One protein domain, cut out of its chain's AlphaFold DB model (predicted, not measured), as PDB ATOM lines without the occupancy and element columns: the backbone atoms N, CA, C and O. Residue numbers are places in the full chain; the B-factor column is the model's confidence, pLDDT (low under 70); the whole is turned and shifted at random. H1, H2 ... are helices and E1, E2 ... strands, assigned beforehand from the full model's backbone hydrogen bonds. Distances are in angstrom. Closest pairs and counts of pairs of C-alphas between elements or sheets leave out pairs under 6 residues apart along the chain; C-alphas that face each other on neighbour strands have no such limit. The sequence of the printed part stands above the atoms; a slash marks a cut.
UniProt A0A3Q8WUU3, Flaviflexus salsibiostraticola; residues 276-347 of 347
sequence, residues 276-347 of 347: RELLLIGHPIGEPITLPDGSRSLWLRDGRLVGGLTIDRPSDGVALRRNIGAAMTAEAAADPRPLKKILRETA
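What this domain is: This is residues 276 to 347 of the 347 residues of a protein of Flaviflexus salsibiostraticola (UniProt A0A3Q8WUU3). A small sheet of three antiparallel strands has one helix, H1, lying along one face over E3 and E1. A second helix, H3, packs on H1 and not on the sheet, while the short helix H2 grazes the sheet near E2. A long link, residues 283 to 295, swings from one edge of the sheet to the other and ties residues 289 to 290 to E2. The printed part has 72 residues, with three named strands and then three named helices along it; the sheet's order is E1, E3, E2, and the class is mixed, helices and strands. The whole is compact, with a radius of gyration of the C-alphas of 10.5 A and spans of 30 by 25 by 22 A.

Where its parts are: E1, residues 276 to 282, begins at C-alpha 276 (-13.853, -33.163, 39.578) and is 19.6 A long. E2 is residues 296 to 301, 16.9 A. E3, residues 304 to 311, is 21.2 A long and bends by 52 degrees at residue 307. H1 is residues 314 to 323, 14.6 A, with C-alpha 314 at (-13.373, -27.906, 29.738). H2 is residues 330 to 333. H3, residues 339 to 345, is 10.2 A long and ends at C-alpha 345 (-21.274, -31.589, 11.454).

How they stand to each other: E3 is the inner strand, antiparallel to the edge strands E1 and E2. N 281 and O 308 of E1 and E3 are within hydrogen-bond range at 2.9 A. E2 and E3 form a hairpin, with N 309 and O 297 at 2.8 A. Residues 289 to 290 pair antiparallel with residues 297 to 298 of E2. H1 is on the sheet at a height of 8.3 A, forming two layers, helix over sheet; it lies over E3 and only just over E1, where 3 of its C-alphas fall. It runs along the strands, at 16 degrees to E3 on the local plane; the closest C-alphas of H1 and E3 are those of Gly 317 and Thr 310, 6.2 A apart. H1 and H3 touch at a steep tilt of 47 degrees, the same way, their closest C-alphas, Asp 316 and Leu 339, 5.2 A apart. H3 is not on the sheet. H2 only grazes the sheet with residues 330 to 333, and is close to but not clearly touching H3, the closest C-alphas being those of Ala 332 and Ile 342, 6.5 A. O i to N i+4 pairs are within range in 5 of 6 cases in H1 and 2 of 3 in H3; H2 is too short for such a pair.

The domain as a whole: The farthest C-alphas, Arg 276 and Asp 302, are 30.7 A apart. The printed part has no cut and ends at residue 347, the chain's last. The link E1 to E2 is long. Mean pLDDT of the printed part is 93.6; residue 347 is under 70.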
ATOM      1  N   ARG A 276     -13.167 -33.199  40.875       97.06
ATOM      2  CA  ARG A 276     -13.853 -33.163  39.578       97.06
ATOM      3  C   ARG A 276     -14.232 -31.739  39.214       97.06
ATOM      4  O   ARG A 276     -14.795 -31.041  40.051       97.06
ATOM      5  N   GLU A 277     -13.978 -31.327  37.980       96.88
ATOM      6  CA  GLU A 277     -14.393 -30.027  37.448       96.88
ATOM      7  C   GLU A 277     -15.757 -30.148  36.771       96.88
ATOM      8  O   GLU A 277     -15.890 -30.794  35.732       96.88
ATOM      9  N   LEU A 278     -16.774 -29.510  37.344       96.31
ATOM     10  CA  LEU A 278     -18.134 -29.505  36.828       96.31
ATOM     11  C   LEU A 278     -18.452 -28.168  36.172       96.31
ATOM     12  O   LEU A 278     -18.178 -27.102  36.726       96.31
ATOM     13  N   LEU A 279     -19.134 -28.241  35.035       95.56
ATOM     14  CA  LEU A 279     -19.739 -27.088  34.385       95.56
ATOM     15  C   LEU A 279     -21.123 -27.473  33.865       95.56
ATOM     16  O   LEU A 279     -21.240 -28.332  32.992       95.56
ATOM     17  N   LEU A 280     -22.152 -26.837  34.418       94.38
ATOM     18  CA  LEU A 280     -23.544 -26.933  33.994       94.38
ATOM     19  C   LEU A 280     -23.924 -25.642  33.270       94.38
ATOM     20  O   LEU A 280     -23.807 -24.555  33.831       94.38
ATOM     21  N   ILE A 281     -24.417 -25.762  32.045       93.50
ATOM     22  CA  ILE A 281     -24.895 -24.639  31.236       93.50
ATOM     23  C   ILE A 281     -26.311 -24.953  30.770       93.50
ATOM     24  O   ILE A 281     -26.570 -26.054  30.294       93.50
ATOM     25  N   GLY A 282     -27.213 -23.979  30.842       91.06
ATOM     26  CA  GLY A 282     -28.605 -24.143  30.435       91.06
ATOM     27  C   GLY A 282     -29.441 -24.926  31.447       91.06
ATOM     28  O   GLY A 282     -29.097 -25.030  32.624       91.06
ATOM     29  N   HIS A 283     -30.586 -25.431  31.001       87.75
ATOM     30  CA  HIS A 283     -31.616 -25.972  31.885       87.75
ATOM     31  C   HIS A 283     -31.581 -27.508  31.905       87.75
ATOM     32  O   HIS A 283     -31.889 -28.119  30.879       87.75
ATOM     33  N   PRO A 284     -31.266 -28.148  33.049       88.44
ATOM     34  CA  PRO A 284     -31.293 -29.602  33.180       88.44
ATOM     35  C   PRO A 284     -32.726 -30.109  33.422       88.44
ATOM     36  O   PRO A 284     -33.041 -30.664  34.469       88.44
ATOM     37  N   ILE A 285     -33.636 -29.847  32.478       84.06
ATOM     38  CA  ILE A 285     -35.046 -30.254  32.582       84.06
ATOM     39  C   ILE A 285     -35.267 -31.515  31.752       84.06
ATOM     40  O   ILE A 285     -35.047 -31.511  30.542       84.06
ATOM     41  N   GLY A 286     -35.765 -32.569  32.401       86.94
ATOM     42  CA  GLY A 286     -35.999 -33.874  31.782       86.94
ATOM     43  C   GLY A 286     -34.789 -34.804  31.872       86.94
ATOM     44  O   GLY A 286     -33.813 -34.522  32.568       86.94
ATOM     45  N   GLU A 287     -34.875 -35.938  31.179       90.75
ATOM     46  CA  GLU A 287     -33.820 -36.949  31.176       90.75
ATOM     47  C   GLU A 287     -32.695 -36.555  30.202       90.75
ATOM     48  O   GLU A 287     -32.969 -36.287  29.027       90.75
ATOM     49  N   PRO A 288     -31.432 -36.480  30.662       95.50
ATOM     50  CA  PRO A 288     -30.315 -36.207  29.776       95.50
ATOM     51  C   PRO A 288     -29.905 -37.435  28.966       95.50
ATOM     52  O   PRO A 288     -30.056 -38.579  29.388       95.50
ATOM     53  N   ILE A 289     -29.239 -37.174  27.845       96.94
ATOM     54  CA  ILE A 289     -28.418 -38.162  27.152       96.94
ATOM     55  C   ILE A 289     -27.014 -38.084  27.747       96.94
ATOM     56  O   ILE A 289     -26.306 -37.089  27.566       96.94
ATOM     57  N   THR A 290     -26.630 -39.132  28.469       97.06
ATOM     58  CA  THR A 290     -25.374 -39.198  29.224       97.06
ATOM     59  C   THR A 290     -24.406 -40.176  28.574       97.06
ATOM     60  O   THR A 290     -24.779 -41.295  28.225       97.06
ATOM     61  N   LEU A 291     -23.146 -39.760  28.415       96.88
ATOM     62  CA  LEU A 291     -22.091 -40.652  27.938       96.88
ATOM     63  C   LEU A 291     -21.859 -41.803  28.933       96.88
ATOM     64  O   LEU A 291     -22.005 -41.594  30.137       96.88
ATOM     65  N   PRO A 292     -21.430 -42.997  28.478       94.19
ATOM     66  CA  PRO A 292     -21.216 -44.145  29.364       94.19
ATOM     67  C   PRO A 292     -20.227 -43.899  30.513       94.19
ATOM     68  O   PRO A 292     -20.342 -44.522  31.564       94.19
ATOM     69  N   ASP A 293     -19.262 -42.997  30.324       93.00
ATOM     70  CA  ASP A 293     -18.278 -42.612  31.342       93.00
ATOM     71  C   ASP A 293     -18.775 -41.507  32.298       93.00
ATOM     72  O   ASP A 293     -18.044 -41.086  33.194       93.00
ATOM     73  N   GLY A 294     -19.999 -41.007  32.099       94.94
ATOM     74  CA  GLY A 294     -20.599 -39.926  32.878       94.94
ATOM     75  C   GLY A 294     -19.957 -38.550  32.668       94.94
ATOM     76  O   GLY A 294     -20.347 -37.591  33.328       94.94
ATOM     77  N   SER A 295     -18.993 -38.413  31.752       95.94
ATOM     78  CA  SER A 295     -18.205 -37.184  31.582       95.94
ATOM     79  C   SER A 295     -18.974 -36.048  30.900       95.94
ATOM     80  O   SER A 295     -18.581 -34.879  30.977       95.94
ATOM     81  N   ARG A 296     -20.085 -36.367  30.225       97.38
ATOM     82  CA  ARG A 296     -20.983 -35.389  29.604       97.38
ATOM     83  C   ARG A 296     -22.427 -35.869  29.633       97.38
ATOM     84  O   ARG A 296     -22.702 -37.010  29.272       97.38
ATOM     85  N   SER A 297     -23.331 -34.968  29.998       97.69
ATOM     86  CA  SER A 297     -24.784 -35.152  29.929       97.69
ATOM     87  C   SER A 297     -25.394 -33.982  29.170       97.69
ATOM     88  O   SER A 297     -25.060 -32.837  29.470       97.69
ATOM     89  N   LEU A 298     -26.243 -34.241  28.178       97.31
ATOM     90  CA  LEU A 298     -26.877 -33.207  27.354       97.31
ATOM     91  C   LEU A 298     -28.398 -33.306  27.447       97.31
ATOM     92  O   LEU A 298     -28.961 -34.385  27.284       97.31
ATOM     93  N   TRP A 299     -29.056 -32.170  27.653       95.94
ATOM     94  CA  TRP A 299     -30.511 -32.058  27.661       95.94
ATOM     95  C   TRP A 299     -30.983 -31.486  26.336       95.94
ATOM     96  O   TRP A 299     -30.527 -30.419  25.908       95.94
ATOM     97  N   LEU A 300     -31.913 -32.197  25.704       95.44
ATOM     98  CA  LEU A 300     -32.531 -31.795  24.449       95.44
ATOM     99  C   LEU A 300     -34.019 -31.526  24.655       95.44
ATOM    100  O   LEU A 300     -34.693 -32.234  25.399       95.44
ATOM    101  N   ARG A 301     -34.543 -30.534  23.943       94.00
ATOM    102  CA  ARG A 301     -35.978 -30.271  23.839       94.00
ATOM    103  C   ARG A 301     -36.304 -29.905  22.403       94.00
ATOM    104  O   ARG A 301     -35.647 -29.035  21.838       94.00
ATOM    105  N   ASP A 302     -37.277 -30.592  21.815       93.81
ATOM    106  CA  ASP A 302     -37.735 -30.351  20.440       93.81
ATOM    107  C   ASP A 302     -36.577 -30.323  19.415       93.81
ATOM    108  O   ASP A 302     -36.500 -29.459  18.544       93.81
ATOM    109  N   GLY A 303     -35.619 -31.253  19.562       92.88
ATOM    110  CA  GLY A 303     -34.434 -31.357  18.698       92.88
ATOM    111  C   GLY A 303     -33.385 -30.257  18.899       92.88
ATOM    112  O   GLY A 303     -32.509 -30.081  18.050       92.88
ATOM    113  N   ARG A 304     -33.466 -29.490  19.995       94.25
ATOM    114  CA  ARG A 304     -32.531 -28.407  20.327       94.25
ATOM    115  C   ARG A 304     -31.818 -28.672  21.641       94.25
ATOM    116  O   ARG A 304     -32.424 -29.132  22.605       94.25
ATOM    117  N   LEU A 305     -30.540 -28.320  21.695       95.25
ATOM    118  CA  LEU A 305     -29.729 -28.369  22.904       95.25
ATOM    119  C   LEU A 305     -30.183 -27.287  23.895       95.25
ATOM    120  O   LEU A 305     -30.003 -26.102  23.629       95.25
ATOM    121  N   VAL A 306     -30.744 -27.673  25.041       93.44
ATOM    122  CA  VAL A 306     -31.250 -26.729  26.063       93.44
ATOM    123  C   VAL A 306     -30.417 -26.693  27.337       93.44
ATOM    124  O   VAL A 306     -30.509 -25.730  28.100       93.44
ATOM    125  N   GLY A 307     -29.570 -27.698  27.550       94.50
ATOM    126  CA  GLY A 307     -28.644 -27.730  28.670       94.50
ATOM    127  C   GLY A 307     -27.546 -28.769  28.492       94.50
ATOM    128  O   GLY A 307     -27.652 -29.677  27.668       94.50
ATOM    129  N   GLY A 308     -26.486 -28.652  29.278       96.00
ATOM    130  CA  GLY A 308     -25.402 -29.619  29.301       96.00
ATOM    131  C   GLY A 308     -24.577 -29.537  30.576       96.00
ATOM    132  O   GLY A 308     -24.315 -28.450  31.081       96.00
ATOM    133  N   LEU A 309     -24.155 -30.699  31.063       97.31
ATOM    134  CA  LEU A 309     -23.226 -30.888  32.167       97.31
ATOM    135  C   LEU A 309     -21.968 -31.530  31.596       97.31
ATOM    136  O   LEU A 309     -22.048 -32.542  30.896       97.31
ATOM    137  N   THR A 310     -20.812 -30.974  31.926       97.44
ATOM    138  CA  THR A 310     -19.511 -31.593  31.666       97.44
ATOM    139  C   THR A 310     -18.772 -31.828  32.969       97.44
ATOM    140  O   THR A 310     -18.752 -30.932  33.812       97.44
ATOM    141  N   ILE A 311     -18.135 -32.992  33.086       97.56
ATOM    142  CA  ILE A 311     -17.237 -33.362  34.180       97.56
ATOM    143  C   ILE A 311     -15.857 -33.614  33.574       97.56
ATOM    144  O   ILE A 311     -15.713 -34.505  32.740       97.56
ATOM    145  N   ASP A 312     -14.864 -32.809  33.950       96.88
ATOM    146  CA  ASP A 312     -13.478 -32.871  33.454       96.88
ATOM    147  C   ASP A 312     -13.354 -32.728  31.918       96.88
ATOM    148  O   ASP A 312     -12.465 -33.294  31.276       96.88
ATOM    149  N   ARG A 313     -14.257 -31.952  31.294       96.19
ATOM    150  CA  ARG A 313     -14.253 -31.667  29.842       96.19
ATOM    151  C   ARG A 313     -14.341 -30.167  29.535       96.19
ATOM    152  O   ARG A 313     -15.319 -29.716  28.927       96.19
ATOM    153  N   PRO A 314     -13.319 -29.365  29.880       92.56
ATOM    154  CA  PRO A 314     -13.373 -27.906  29.738       92.56
ATOM    155  C   PRO A 314     -13.642 -27.435  28.296       92.56
ATOM    156  O   PRO A 314     -14.354 -26.455  28.073       92.56
ATOM    157  N   SER A 315     -13.126 -28.150  27.291       92.94
ATOM    158  CA  SER A 315     -13.340 -27.817  25.875       92.94
ATOM    159  C   SER A 315     -14.790 -28.014  25.416       92.94
ATOM    160  O   SER A 315     -15.288 -27.213  24.617       92.94
ATOM    161  N   ASP A 316     -15.481 -29.027  25.942       95.88
ATOM    162  CA  ASP A 316     -16.907 -29.246  25.688       95.88
ATOM    163  C   ASP A 316     -17.745 -28.179  26.398       95.88
ATOM    164  O   ASP A 316     -18.687 -27.656  25.810       95.88
ATOM    165  N   GLY A 317     -17.336 -27.760  27.596       92.88
ATOM    166  CA  GLY A 317     -17.913 -26.626  28.314       92.88
ATOM    167  C   GLY A 317     -17.930 -25.318  27.518       92.88
ATOM    168  O   GLY A 317     -18.949 -24.631  27.419       92.88
ATOM    169  N   VAL A 318     -16.807 -24.984  26.875       92.25
ATOM    170  CA  VAL A 318     -16.718 -23.815  25.980       92.25
ATOM    171  C   VAL A 318     -17.645 -23.964  24.772       92.25
ATOM    172  O   VAL A 318     -18.246 -22.980  24.332       92.25
ATOM    173  N   ALA A 319     -17.763 -25.175  24.221       94.69
ATOM    174  CA  ALA A 319     -18.665 -25.444  23.109       94.69
ATOM    175  C   ALA A 319     -20.136 -25.300  23.530       94.69
ATOM    176  O   ALA A 319     -20.885 -24.634  22.818       94.69
ATOM    177  N   LEU A 320     -20.524 -25.825  24.698       93.81
ATOM    178  CA  LEU A 320     -21.868 -25.678  25.264       93.81
ATOM    179  C   LEU A 320     -22.270 -24.208  25.368       93.81
ATOM    180  O   LEU A 320     -23.277 -23.813  24.787       93.81
ATOM    181  N   ARG A 321     -21.441 -23.374  26.011       90.38
ATOM    182  CA  ARG A 321     -21.752 -21.950  26.254       90.38
ATOM    183  C   ARG A 321     -22.092 -21.176  24.978       90.38
ATOM    184  O   ARG A 321     -22.871 -20.234  25.019       90.38
ATOM    185  N   ARG A 322     -21.502 -21.565  23.845       91.38
ATOM    186  CA  ARG A 322     -21.683 -20.896  22.547       91.38
ATOM    187  C   ARG A 322     -22.833 -21.450  21.711       91.38
ATOM    188  O   ARG A 322     -23.172 -20.831  20.711       91.38
ATOM    189  N   ASN A 323     -23.369 -22.617  22.062       93.88
ATOM    190  CA  ASN A 323     -24.263 -23.378  21.188       93.88
ATOM    191  C   ASN A 323     -25.542 -23.852  21.889       93.88
ATOM    192  O   ASN A 323     -26.239 -24.710  21.351       93.88
ATOM    193  N   ILE A 324     -25.888 -23.306  23.060       92.25
ATOM    194  CA  ILE A 324     -27.241 -23.486  23.603       92.25
ATOM    195  C   ILE A 324     -28.252 -22.987  22.567       92.25
ATOM    196  O   ILE A 324     -28.098 -21.922  21.971       92.25
ATOM    197  N   GLY A 325     -29.262 -23.809  22.319       92.38
ATOM    198  CA  GLY A 325     -30.234 -23.655  21.254       92.38
ATOM    199  C   GLY A 325     -29.839 -24.325  19.937       92.38
ATOM    200  O   GLY A 325     -30.694 -24.411  19.073       92.38
ATOM    201  N   ALA A 326     -28.620 -24.822  19.727       94.62
ATOM    202  CA  ALA A 326     -28.265 -25.479  18.463       94.62
ATOM    203  C   ALA A 326     -29.116 -26.737  18.196       94.62
ATOM    204  O   ALA A 326     -29.539 -27.420  19.133       94.62
ATOM    205  N   ALA A 327     -29.353 -27.044  16.917       95.31
ATOM    206  CA  ALA A 327     -29.993 -28.293  16.515       95.31
ATOM    207  C   ALA A 327     -29.092 -29.483  16.881       95.31
ATOM    208  O   ALA A 327     -27.881 -29.447  16.659       95.31
ATOM    209  N   MET A 328     -29.682 -30.523  17.467       95.44
ATOM    210  CA  MET A 328     -28.961 -31.700  17.943       95.44
ATOM    211  C   MET A 328     -29.904 -32.906  17.956       95.44
ATOM    212  O   MET A 328     -30.989 -32.836  18.535       95.44
ATOM    213  N   THR A 329     -29.485 -34.018  17.348       95.69
ATOM    214  CA  THR A 329     -30.207 -35.296  17.456       95.69
ATOM    215  C   THR A 329     -29.753 -36.079  18.686       95.69
ATOM    216  O   THR A 329     -28.704 -35.792  19.272       95.69
ATOM    217  N   ALA A 330     -30.524 -37.094  19.078       95.50
ATOM    218  CA  ALA A 330     -30.150 -37.954  20.195       95.50
ATOM    219  C   ALA A 330     -28.849 -38.729  19.915       95.50
ATOM    220  O   ALA A 330     -27.996 -38.854  20.792       95.50
ATOM    221  N   GLU A 331     -28.657 -39.178  18.672       96.44
ATOM    222  CA  GLU A 331     -27.451 -39.884  18.232       96.44
ATOM    223  C   GLU A 331     -26.217 -38.981  18.320       96.44
ATOM    224  O   GLU A 331     -25.180 -39.400  18.831       96.44
ATOM    225  N   ALA A 332     -26.336 -37.724  17.879       96.25
ATOM    226  CA  ALA A 332     -25.259 -36.743  17.977       96.25
ATOM    227  C   ALA A 332     -24.920 -36.412  19.442       96.25
ATOM    228  O   ALA A 332     -23.750 -36.289  19.798       96.25
ATOM    229  N   ALA A 333     -25.926 -36.312  20.316       96.06
ATOM    230  CA  ALA A 333     -25.707 -36.059  21.737       96.06
ATOM    231  C   ALA A 333     -24.959 -37.209  22.445       96.06
ATOM    232  O   ALA A 333     -24.125 -36.950  23.320       96.06
ATOM    233  N   ALA A 334     -25.213 -38.454  22.028       96.69
ATOM    234  CA  ALA A 334     -24.572 -39.664  22.549       96.69
ATOM    235  C   ALA A 334     -23.149 -39.915  22.002       96.69
ATOM    236  O   ALA A 334     -22.465 -40.832  22.458       96.69
ATOM    237  N   ASP A 335     -22.677 -39.122  21.037       96.44
ATOM    238  CA  ASP A 335     -21.363 -39.297  20.417       96.44
ATOM    239  C   ASP A 335     -20.225 -38.867  21.371       96.44
ATOM    240  O   ASP A 335     -20.171 -37.707  21.779       96.44
ATOM    241  N   PRO A 336     -19.255 -39.733  21.721       96.00
ATOM    242  CA  PRO A 336     -18.211 -39.408  22.698       96.00
ATOM    243  C   PRO A 336     -17.166 -38.389  22.206       96.00
ATOM    244  O   PRO A 336     -16.336 -37.912  22.995       96.00
ATOM    245  N   ARG A 337     -17.162 -38.039  20.909       95.94
ATOM    246  CA  ARG A 337     -16.232 -37.057  20.334       95.94
ATOM    247  C   ARG A 337     -16.383 -35.677  21.004       95.94
ATOM    248  O   ARG A 337     -17.414 -35.364  21.611       95.94
ATOM    249  N   PRO A 338     -15.360 -34.805  20.893       95.94
ATOM    250  CA  PRO A 338     -15.454 -33.431  21.379       95.94
ATOM    251  C   PRO A 338     -16.681 -32.712  20.811       95.94
ATOM    252  O   PRO A 338     -16.891 -32.713  19.595       95.94
ATOM    253  N   LEU A 339     -17.447 -32.043  21.673       96.00
ATOM    254  CA  LEU A 339     -18.749 -31.461  21.337       96.00
ATOM    255  C   LEU A 339     -18.655 -30.440  20.197       96.00
ATOM    256  O   LEU A 339     -19.508 -30.384  19.318       96.00
ATOM    257  N   LYS A 340     -17.557 -29.680  20.152       95.31
ATOM    258  CA  LYS A 340     -17.275 -28.736  19.061       95.31
ATOM    259  C   LYS A 340     -17.220 -29.405  17.679       95.31
ATOM    260  O   LYS A 340     -17.502 -28.735  16.692       95.31
ATOM    261  N   LYS A 341     -16.790 -30.670  17.584       94.81
ATOM    262  CA  LYS A 341     -16.755 -31.405  16.308       94.81
ATOM    263  C   LYS A 341     -18.162 -31.818  15.893       94.81
ATOM    264  O   LYS A 341     -18.547 -31.531  14.771       94.81
ATOM    265  N   ILE A 342     -18.923 -32.379  16.830       95.25
ATOM    266  CA  ILE A 342     -20.312 -32.805  16.621       95.25
ATOM    267  C   ILE A 342     -21.158 -31.623  16.127       95.25
ATOM    268  O   ILE A 342     -21.735 -31.686  15.050       95.25
ATOM    269  N   LEU A 343     -21.108 -30.495  16.842       92.69
ATOM    270  CA  LEU A 343     -21.868 -29.283  16.509       92.69
ATOM    271  C   LEU A 343     -21.518 -28.664  15.147       92.69
ATOM    272  O   LEU A 343     -22.304 -27.890  14.619       92.69
ATOM    273  N   ARG A 344     -20.335 -28.946  14.590       90.44
ATOM    274  CA  ARG A 344     -19.949 -28.470  13.250       90.44
ATOM    275  C   ARG A 344     -20.497 -29.346  12.131       90.44
ATOM    276  O   ARG A 344     -20.600 -28.867  11.013       90.44
ATOM    277  N   GLU A 345     -20.757 -30.614  12.418       86.44
ATOM    278  CA  GLU A 345     -21.274 -31.589  11.454       86.44
ATOM    279  C   GLU A 345     -22.809 -31.547  11.389       86.44
ATOM    280  O   GLU A 345     -23.389 -31.981  10.399       86.44
ATOM    281  N   THR A 346     -23.460 -31.007  12.426       71.38
ATOM    282  CA  THR A 346     -24.920 -30.867  12.537       71.38
ATOM    283  C   THR A 346     -25.449 -29.455  12.251       71.38
ATOM    284  O   THR A 346     -26.665 -29.263  12.295       71.38
ATOM    285  N   ALA A 347     -24.567 -28.472  12.028       61.72
ATOM    286  CA  ALA A 347     -24.915 -27.085  11.689       61.72
ATOM    287  C   ALA A 347     -25.124 -26.908  10.180       61.72
ATOM    288  O   ALA A 347     -26.057 -26.158   9.819       61.72
TER     289      ALA A 347